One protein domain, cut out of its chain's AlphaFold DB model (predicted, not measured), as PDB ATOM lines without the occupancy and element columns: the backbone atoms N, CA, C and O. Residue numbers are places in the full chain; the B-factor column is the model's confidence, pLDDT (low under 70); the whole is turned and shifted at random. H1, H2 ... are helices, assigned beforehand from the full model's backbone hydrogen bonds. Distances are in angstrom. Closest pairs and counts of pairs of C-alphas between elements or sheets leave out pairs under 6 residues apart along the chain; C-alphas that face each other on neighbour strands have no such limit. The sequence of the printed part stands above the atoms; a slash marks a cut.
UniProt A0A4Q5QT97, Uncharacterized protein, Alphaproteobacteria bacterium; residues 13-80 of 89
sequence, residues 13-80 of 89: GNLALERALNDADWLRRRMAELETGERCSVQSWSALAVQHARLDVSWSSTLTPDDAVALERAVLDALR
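Overview. This is residues 13 to 80 of the 89 residues of an uncharacterized protein of Alphaproteobacteria bacterium (UniProt A0A4Q5QT97). The longest helix, H4, is set off by itself at one end of a long, drawn-out shape, and a small group of three shorter helices, H1, H2 and H3, makes the other end. A stretched link, residues 53 to 64, joins the two ends; in the group H1 and H3 cross nearly at a right angle, and H2 makes a corner with H1. The printed part has 68 residues with four named helices, H1, H2, H3 and H4 in that order along the chain, and no named strand; its class is all helix. The whole is extended, with a radius of gyration of the C-alphas of 17.5 A, and the C-alphas span 52 by 22 by 15 A along their three main axes.

Arrangement. H4, residues 65 to 78, touches no helix. It is apart from H3, residues 42 to 52, which comes before it in the chain. It is also apart from H1, residues 13 to 21, and from H2, residues 24 to 35. H1 and H3 touch, with 15 pairs of C-alphas within 8 A; the closest are those of Leu 17 and Ala 49, 5.0 A apart. Their lines are about perpendicular, at 74 degrees. H1 and H2 only just touch, with 3 pairs of C-alphas within 8 A, and only at the corner by their link. H2 touches H1 with residues 26 to 27 alone; the closest C-alphas of the two helices are those of Leu 21 and Leu 27, 6.1 A apart. The lines of H1 and H2 are about perpendicular, at 85 degrees. H2 and H3 are near each other, their closest C-alphas 8.1 A apart. In H1, H2, H3 and H4 every O i to N i+4 pair is within hydrogen-bond range.

Along the chain. H4 measures 20.0 A from its first to its last C-alpha; it begins at C-alpha 65 at (-31.593, 105.702, 218.234) and ends at C-alpha 78 at (-27.552, 99.006, 236.609). H2, 12 residues, measures 16.4 A, and H3, 11 residues, 15.2 A. H1, 9 residues, measures 12.1 A and begins at C-alpha 13 at (-29.385, 80.246, 220.575).

Size, cuts and confidence. The two C-alphas farthest apart are those of Thr 36 and Asp 66, 52.2 A. The printed part has no cut. The link from H1 to H2 is tight, that from H2 to H3 is short, and that from H3 to H4 is long, with 12 residues. Residues 31 to 37, of which 31 to 35 belong to H2, and residues 73 to 80, of which 73 to 78 belong to H4, stand free. The mean pLDDT of the printed part is 92.4, and no printed residue is under 70.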
ATOM      1  N   GLY A  13     -29.111  81.679 220.730       85.38
ATOM      2  CA  GLY A  13     -29.385  80.246 220.575       85.38
ATOM      3  C   GLY A  13     -28.114  79.396 220.618       85.38
ATOM      4  O   GLY A  13     -28.100  78.369 221.288       85.38
ATOM      5  N   ASN A  14     -27.031  79.864 219.982       85.62
ATOM      6  CA  ASN A  14     -25.730  79.195 220.048       85.62
ATOM      7  C   ASN A  14     -25.188  79.177 221.481       85.62
ATOM      8  O   ASN A  14     -24.814  78.130 221.990       85.62
ATOM      9  N   LEU A  15     -25.191  80.336 222.149       87.75
ATOM     10  CA  LEU A  15     -24.678  80.453 223.516       87.75
ATOM     11  C   LEU A  15     -25.483  79.595 224.505       87.75
ATOM     12  O   LEU A  15     -24.906  78.969 225.394       87.75
ATOM     13  N   ALA A  16     -26.808  79.558 224.353       90.94
ATOM     14  CA  ALA A  16     -27.673  78.696 225.149       90.94
ATOM     15  C   ALA A  16     -27.355  77.223 224.906       90.94
ATOM     16  O   ALA A  16     -27.214  76.478 225.873       90.94
ATOM     17  N   LEU A  17     -27.184  76.816 223.644       92.38
ATOM     18  CA  LEU A  17     -26.819  75.448 223.300       92.38
ATOM     19  C   LEU A  17     -25.445  75.062 223.859       92.38
ATOM     20  O   LEU A  17     -25.337  74.018 224.488       92.38
ATOM     21  N   GLU A  18     -24.422  75.906 223.712       91.94
ATOM     22  CA  GLU A  18     -23.094  75.678 224.300       91.94
ATOM     23  C   GLU A  18     -23.179  75.464 225.814       91.94
ATOM     24  O   GLU A  18     -22.629  74.496 226.336       91.94
ATOM     25  N   ARG A  19     -23.902  76.332 226.533       92.94
ATOM     26  CA  ARG A  19     -24.087  76.192 227.985       92.94
ATOM     27  C   ARG A  19     -24.851  74.920 228.346       92.94
ATOM     28  O   ARG A  19     -24.427  74.211 229.251       92.94
ATOM     29  N   ALA A  20     -25.929  74.610 227.630       95.38
ATOM     30  CA  ALA A  20     -26.742  73.422 227.873       95.38
ATOM     31  C   ALA A  20     -25.974  72.119 227.598       95.38
ATOM     32  O   ALA A  20     -26.092  71.168 228.359       95.38
ATOM     33  N   LEU A  21     -25.125  72.077 226.566       94.81
ATOM     34  CA  LEU A  21     -24.267  70.919 226.284       94.81
ATOM     35  C   LEU A  21     -23.200  70.683 227.368       94.81
ATOM     36  O   LEU A  21     -22.720  69.561 227.505       94.81
ATOM     37  N   ASN A  22     -22.852  71.710 228.147       96.19
ATOM     38  CA  ASN A  22     -21.976  71.592 229.316       96.19
ATOM     39  C   ASN A  22     -22.740  71.243 230.615       96.19
ATOM     40  O   ASN A  22     -22.115  71.069 231.660       96.19
ATOM     41  N   ASP A  23     -24.070  71.109 230.568       97.25
ATOM     42  CA  ASP A  23     -24.902  70.615 231.669       97.25
ATOM     43  C   ASP A  23     -25.167  69.112 231.479       97.25
ATOM     44  O   ASP A  23     -25.980  68.684 230.653       97.25
ATOM     45  N   ALA A  24     -24.460  68.291 232.261       97.56
ATOM     46  CA  ALA A  24     -24.522  66.836 232.153       97.56
ATOM     47  C   ALA A  24     -25.923  66.265 232.428       97.56
ATOM     48  O   ALA A  24     -26.314  65.268 231.814       97.56
ATOM     49  N   ASP A  25     -26.692  66.879 233.328       97.38
ATOM     50  CA  ASP A  25     -28.027  66.397 233.674       97.38
ATOM     51  C   ASP A  25     -29.035  66.733 232.582       97.38
ATOM     52  O   ASP A  25     -29.910  65.920 232.268       97.38
ATOM     53  N   TRP A  26     -28.898  67.908 231.968       96.38
ATOM     54  CA  TRP A  26     -29.680  68.252 230.790       96.38
ATOM     55  C   TRP A  26     -29.382  67.314 229.621       96.38
ATOM     56  O   TRP A  26     -30.318  66.750 229.046       96.38
ATOM     57  N   LEU A  27     -28.101  67.076 229.320       96.38
ATOM     58  CA  LEU A  27     -27.706  66.204 228.215       96.38
ATOM     59  C   LEU A  27     -28.204  64.767 228.416       96.38
ATOM     60  O   LEU A  27     -28.738  64.170 227.484       96.38
ATOM     61  N   ARG A  28     -28.114  64.230 229.641       96.94
ATOM     62  CA  ARG A  28     -28.606  62.882 229.963       96.94
ATOM     63  C   ARG A  28     -30.103  62.727 229.686       96.94
ATOM     64  O   ARG A  28     -30.503  61.724 229.104       96.94
ATOM     65  N   ARG A  29     -30.924  63.722 230.049       95.31
ATOM     66  CA  ARG A  29     -32.371  63.707 229.757       95.31
ATOM     67  C   ARG A  29     -32.650  63.712 228.254       95.31
ATOM     68  O   ARG A  29     -33.470  62.930 227.790       95.31
ATOM     69  N   ARG A  30     -31.944  64.553 227.495       95.12
ATOM     70  CA  ARG A  30     -32.108  64.634 226.035       95.12
ATOM     71  C   ARG A  30     -31.662  63.358 225.318       95.12
ATOM     72  O   ARG A  30     -32.296  62.960 224.348       95.12
ATOM     73  N   MET A  31     -30.601  62.700 225.788       95.25
ATOM     74  CA  MET A  31     -30.170  61.415 225.224       95.25
ATOM     75  C   MET A  31     -31.215  60.317 225.438       95.25
ATOM     76  O   MET A  31     -31.516  59.599 224.491       95.25
ATOM     77  N   ALA A  32     -31.826  60.240 226.625       95.62
ATOM     78  CA  ALA A  32     -32.890  59.270 226.892       95.62
ATOM     79  C   ALA A  32     -34.087  59.433 225.931       95.62
ATOM     80  O   ALA A  32     -34.646  58.447 225.462       95.62
ATOM     81  N   GLU A  33     -34.454  60.668 225.574       93.00
ATOM     82  CA  GLU A  33     -35.513  60.937 224.586       93.00
ATOM     83  C   GLU A  33     -35.129  60.452 223.180       93.00
ATOM     84  O   GLU A  33     -35.924  59.783 222.514       93.00
ATOM     85  N   LEU A  34     -33.886  60.702 222.748       94.12
ATOM     86  CA  LEU A  34     -33.383  60.194 221.467       94.12
ATOM     87  C   LEU A  34     -33.395  58.659 221.408       94.12
ATOM     88  O   LEU A  34     -33.751  58.086 220.379       94.12
ATOM     89  N   GLU A  35     -33.032  57.992 222.505       95.56
ATOM     90  CA  GLU A  35     -33.043  56.527 222.613       95.56
ATOM     91  C   GLU A  35     -34.457  55.940 222.477       95.56
ATOM     92  O   GLU A  35     -34.618  54.841 221.949       95.56
ATOM     93  N   THR A  36     -35.495  56.691 222.864       94.50
ATOM     94  CA  THR A  36     -36.906  56.306 222.652       94.50
ATOM     95  C   THR A  36     -37.420  56.565 221.228       94.50
ATOM     96  O   THR A  36     -38.574  56.268 220.922       94.50
ATOM     97  N   GLY A  37     -36.563  57.066 220.333       91.56
ATOM     98  CA  GLY A  37     -36.864  57.275 218.917       91.56
ATOM     99  C   GLY A  37     -37.310  58.694 218.558       91.56
ATOM    100  O   GLY A  37     -37.657  58.943 217.398       91.56
ATOM    101  N   GLU A  38     -37.282  59.636 219.504       90.31
ATOM    102  CA  GLU A  38     -37.576  61.034 219.207       90.31
ATOM    103  C   GLU A  38     -36.441  61.645 218.375       90.31
ATOM    104  O   GLU A  38     -35.264  61.561 218.717       90.31
ATOM    105  N   ARG A  39     -36.772  62.246 217.229       89.75
ATOM    106  CA  ARG A  39     -35.780  62.908 216.371       89.75
ATOM    107  C   ARG A  39     -35.705  64.379 216.731       89.75
ATOM    108  O   ARG A  39     -36.720  65.067 216.720       89.75
ATOM    109  N   CYS A  40     -34.495  64.888 216.933       89.62
ATOM    110  CA  CYS A  40     -34.299  66.286 217.287       89.62
ATOM    111  C   CYS A  40     -33.330  66.962 216.310       89.62
ATOM    112  O   CYS A  40     -32.177  66.557 216.161       89.62
ATOM    113  N   SER A  41     -33.822  67.986 215.611       89.81
ATOM    114  CA  SER A  41     -33.009  68.805 214.709       89.81
ATOM    115  C   SER A  41     -32.105  69.754 215.495       89.81
ATOM    116  O   SER A  41     -32.397  70.103 216.637       89.81
ATOM    117  N   VAL A  42     -31.045  70.256 214.867       87.50
ATOM    118  CA  VAL A  42     -30.157  71.269 215.463       87.50
ATOM    119  C   VAL A  42     -30.937  72.513 215.936       87.50
ATOM    120  O   VAL A  42     -30.657  73.077 216.997       87.50
ATOM    121  N   GLN A  43     -31.966  72.920 215.187       86.19
ATOM    122  CA  GLN A  43     -32.862  74.019 215.549       86.19
ATOM    123  C   GLN A  43     -33.676  73.688 216.805       86.19
ATOM    124  O   GLN A  43     -33.766  74.512 217.714       86.19
ATOM    125  N   SER A  44     -34.219  72.471 216.881       89.88
ATOM    126  CA  SER A  44     -34.966  71.979 218.042       89.88
ATOM    127  C   SER A  44     -34.085  71.929 219.296       89.88
ATOM    128  O   SER A  44     -34.485  72.444 220.335       89.88
ATOM    129  N   TRP A  45     -32.853  71.419 219.187       92.31
ATOM    130  CA  TRP A  45     -31.868  71.422 220.278       92.31
ATOM    131  C   TRP A  45     -31.590  72.831 220.805       92.31
ATOM    132  O   TRP A  45     -31.573  73.059 222.012       92.31
ATOM    133  N   SER A  46     -31.429  73.793 219.900       90.19
ATOM    134  CA  SER A  46     -31.164  75.187 220.266       90.19
ATOM    135  C   SER A  46     -32.358  75.832 220.971       90.19
ATOM    136  O   SER A  46     -32.183  76.541 221.959       90.19
ATOM    137  N   ALA A  47     -33.580  75.558 220.508       88.62
ATOM    138  CA  ALA A  47     -34.796  76.031 221.164       88.62
ATOM    139  C   ALA A  47     -34.954  75.429 222.571       88.62
ATOM    140  O   ALA A  47     -35.226  76.159 223.524       88.62
ATOM    141  N   LEU A  48     -34.716  74.121 222.724       93.44
ATOM    142  CA  LEU A  48     -34.737  73.441 224.023       93.44
ATOM    143  C   LEU A  48     -33.673  73.994 224.977       93.44
ATOM    144  O   LEU A  48     -33.931  74.125 226.171       93.44
ATOM    145  N   ALA A  49     -32.495  74.345 224.465       93.62
ATOM    146  CA  ALA A  49     -31.441  74.961 225.260       93.62
ATOM    147  C   ALA A  49     -31.826  76.371 225.745       93.62
ATOM    148  O   ALA A  49     -31.585  76.706 226.902       93.62
ATOM    149  N   VAL A  50     -32.485  77.181 224.906       91.00
ATOM    150  CA  VAL A  50     -33.023  78.493 225.323       91.00
ATOM    151  C   VAL A  50     -34.108  78.336 226.394       91.00
ATOM    152  O   VAL A  50     -34.140  79.108 227.347       91.00
ATOM    153  N   GLN A  51     -34.968  77.319 226.285       92.06
ATOM    154  CA  GLN A  51     -35.962  77.022 227.325       92.06
ATOM    155  C   GLN A  51     -35.298  76.572 228.633       92.06
ATOM    156  O   GLN A  51     -35.683  77.026 229.710       92.06
ATOM    157  N   HIS A  52     -34.271  75.718 228.548       94.88
ATOM    158  CA  HIS A  52     -33.487  75.271 229.706       94.88
ATOM    159  C   HIS A  52     -32.788  76.427 230.420       94.88
ATOM    160  O   HIS A  52     -32.722  76.445 231.646       94.88
ATOM    161  N   ALA A  53     -32.330  77.423 229.662       91.69
ATOM    162  CA  ALA A  53     -31.689  78.617 230.192       91.69
ATOM    163  C   ALA A  53     -32.601  79.480 231.078       91.69
ATOM    164  O   ALA A  53     -32.072  80.308 231.818       91.69
ATOM    165  N   ARG A  54     -33.933  79.300 231.008       90.19
ATOM    166  CA  ARG A  54     -34.935  80.020 231.822       90.19
ATOM    167  C   ARG A  54     -34.676  81.530 231.865       90.19
ATOM    168  O   ARG A  54     -34.615  82.132 232.929       90.19
ATOM    169  N   LEU A  55     -34.457  82.115 230.690       85.81
ATOM    170  CA  LEU A  55     -34.123  83.528 230.567       85.81
ATOM    171  C   LEU A  55     -35.337  84.396 230.882       85.81
ATOM    172  O   LEU A  55     -36.363  84.281 230.210       85.81
ATOM    173  N   ASP A  56     -35.168  85.323 231.813       85.75
ATOM    174  CA  ASP A  56     -36.083  86.442 231.973       85.75
ATOM    175  C   ASP A  56     -35.774  87.505 230.916       85.75
ATOM    176  O   ASP A  56     -34.625  87.917 230.726       85.75
ATOM    177  N   VAL A  57     -36.805  87.934 230.190       83.06
ATOM    178  CA  VAL A  57     -36.676  88.904 229.099       83.06
ATOM    179  C   VAL A  57     -37.537  90.120 229.407       83.06
ATOM    180  O   VAL A  57     -38.744  90.005 229.595       83.06
ATOM    181  N   SER A  58     -36.908  91.293 229.399       87.25
ATOM    182  CA  SER A  58     -37.569  92.593 229.474       87.25
ATOM    183  C   SER A  58     -37.097  93.467 228.317       87.25
ATOM    184  O   SER A  58     -35.949  93.365 227.877       87.25
ATOM    185  N   TRP A  59     -37.988  94.303 227.790       90.75
ATOM    186  CA  TRP A  59     -37.674  95.243 226.723       90.75
ATOM    187  C   TRP A  59     -38.430  96.552 226.924       90.75
ATOM    188  O   TRP A  59     -39.496  96.590 227.535       90.75
ATOM    189  N   SER A  60     -37.875  97.624 226.369       94.50
ATOM    190  CA  SER A  60     -38.507  98.937 226.319       94.50
ATOM    191  C   SER A  60     -38.297  99.545 224.936       94.50
ATOM    192  O   SER A  60     -37.275  99.299 224.293       94.50
ATOM    193  N   SER A  61     -39.281 100.302 224.459       95.81
ATOM    194  CA  SER A  61     -39.201 101.050 223.205       95.81
ATOM    195  C   SER A  61     -38.691 102.464 223.458       95.81
ATOM    196  O   SER A  61     -39.162 103.125 224.382       95.81
ATOM    197  N   THR A  62     -37.807 102.957 222.596       96.19
ATOM    198  CA  THR A  62     -37.350 104.350 222.597       96.19
ATOM    199  C   THR A  62     -37.793 105.067 221.324       96.19
ATOM    200  O   THR A  62     -38.083 104.432 220.310       96.19
ATOM    201  N   LEU A  63     -37.884 106.397 221.382       96.19
ATOM    202  CA  LEU A  63     -38.323 107.211 220.244       96.19
ATOM    203  C   LEU A  63     -37.194 107.453 219.240       96.19
ATOM    204  O   LEU A  63     -37.456 107.584 218.045       96.19
ATOM    205  N   THR A  64     -35.949 107.501 219.717       97.31
ATOM    206  CA  THR A  64     -34.774 107.756 218.882       97.31
ATOM    207  C   THR A  64     -33.692 106.684 219.063       97.31
ATOM    208  O   THR A  64     -33.665 105.983 220.084       97.31
ATOM    209  N   PRO A  65     -32.779 106.541 218.083       95.00
ATOM    210  CA  PRO A  65     -31.593 105.702 218.234       95.00
ATOM    211  C   PRO A  65     -30.684 106.145 219.386       95.00
ATOM    212  O   PRO A  65     -30.150 105.295 220.095       95.00
ATOM    213  N   ASP A  66     -30.543 107.452 219.615       96.69
ATOM    214  CA  ASP A  66     -29.702 107.984 220.694       96.69
ATOM    215  C   ASP A  66     -30.266 107.609 222.073       96.69
ATOM    216  O   ASP A  66     -29.520 107.163 222.949       96.69
ATOM    217  N   ASP A  67     -31.592 107.672 222.237       96.19
ATOM    218  CA  ASP A  67     -32.273 107.201 223.449       96.19
ATOM    219  C   ASP A  67     -32.060 105.696 223.673       96.19
ATOM    220  O   ASP A  67     -31.919 105.253 224.813       96.19
ATOM    221  N   ALA A  68     -32.018 104.897 222.597       94.00
ATOM    222  CA  ALA A  68     -31.764 103.459 222.690       94.00
ATOM    223  C   ALA A  68     -30.358 103.176 223.237       94.00
ATOM    224  O   ALA A  68     -30.201 102.342 224.128       94.00
ATOM    225  N   VAL A  69     -29.348 103.904 222.747       93.75
ATOM    226  CA  VAL A  69     -27.958 103.783 223.216       93.75
ATOM    227  C   VAL A  69     -27.823 104.248 224.669       93.75
ATOM    228  O   VAL A  69     -27.125 103.609 225.460       93.75
ATOM    229  N   ALA A  70     -28.489 105.344 225.041       95.69
ATOM    230  CA  ALA A  70     -28.493 105.837 226.416       95.69
ATOM    231  C   ALA A  70     -29.141 104.825 227.377       95.69
ATOM    232  O   ALA A  70     -28.576 104.531 228.435       95.69
ATOM    233  N   LEU A  71     -30.282 104.245 226.986       94.62
ATOM    234  CA  LEU A  71     -30.967 103.214 227.762       94.62
ATOM    235  C   LEU A  71     -30.125 101.939 227.890       94.62
ATOM    236  O   LEU A  71     -30.016 101.399 228.988       94.62
ATOM    237  N   GLU A  72     -29.504 101.468 226.804       91.81
ATOM    238  CA  GLU A  72     -28.636 100.285 226.827       91.81
ATOM    239  C   GLU A  72     -27.502 100.448 227.846       91.81
ATOM    240  O   GLU A  72     -27.298  99.574 228.689       91.81
ATOM    241  N   ARG A  73     -26.808 101.593 227.826       92.00
ATOM    242  CA  ARG A  73     -25.740 101.894 228.791       92.00
ATOM    243  C   ARG A  73     -26.253 101.903 230.227       92.00
ATOM    244  O   ARG A  73     -25.656 101.255 231.081       92.00
ATOM    245  N   ALA A  74     -27.371 102.583 230.481       93.94
ATOM    246  CA  ALA A  74     -27.963 102.651 231.814       93.94
ATOM    247  C   ALA A  74     -28.349 101.260 232.349       93.94
ATOM    248  O   ALA A  74     -28.101 100.963 233.516       93.94
ATOM    249  N   VAL A  75     -28.907 100.387 231.502       91.81
ATOM    250  CA  VAL A  75     -29.258  99.005 231.870       91.81
ATOM    251  C   VAL A  75     -28.011  98.171 232.164       91.81
ATOM    252  O   VAL A  75     -27.985  97.452 233.161       91.81
ATOM    253  N   LEU A  76     -26.970  98.267 231.332       89.38
ATOM    254  CA  LEU A  76     -25.714  97.542 231.545       89.38
ATOM    255  C   LEU A  76     -25.011  97.965 232.838       89.38
ATOM    256  O   LEU A  76     -24.465  97.116 233.539       89.38
ATOM    257  N   ASP A  77     -25.037  99.257 233.162       90.81
ATOM    258  CA  ASP A  77     -24.483  99.766 234.414       90.81
ATOM    259  C   ASP A  77     -25.318  99.335 235.625       90.81
ATOM    260  O   ASP A  77     -24.751  98.890 236.623       90.81
ATOM    261  N   ALA A  78     -26.649  99.404 235.529       92.31
ATOM    262  CA  ALA A  78     -27.552  99.006 236.609       92.31
ATOM    263  C   ALA A  78     -27.502  97.501 236.914       92.31
ATOM    264  O   ALA A  78     -27.647  97.108 238.067       92.31
ATOM    265  N   LEU A  79     -27.287  96.663 235.896       88.94
ATOM    266  CA  LEU A  79     -27.200  95.204 236.019       88.94
ATOM    267  C   LEU A  79     -25.750  94.703 236.034       88.94
ATOM    268  O   LEU A  79     -25.480  93.524 235.795       88.94
ATOM    269  N   ARG A  80     -24.785  95.589 236.287       86.94
ATOM    270  CA  ARG A  80     -23.377  95.207 236.347       86.94
ATOM    271  C   ARG A  80     -23.158  94.198 237.475       86.94
ATOM    272  O   ARG A  80     -23.423  94.487 238.634       86.94
TER     273      ARG A  80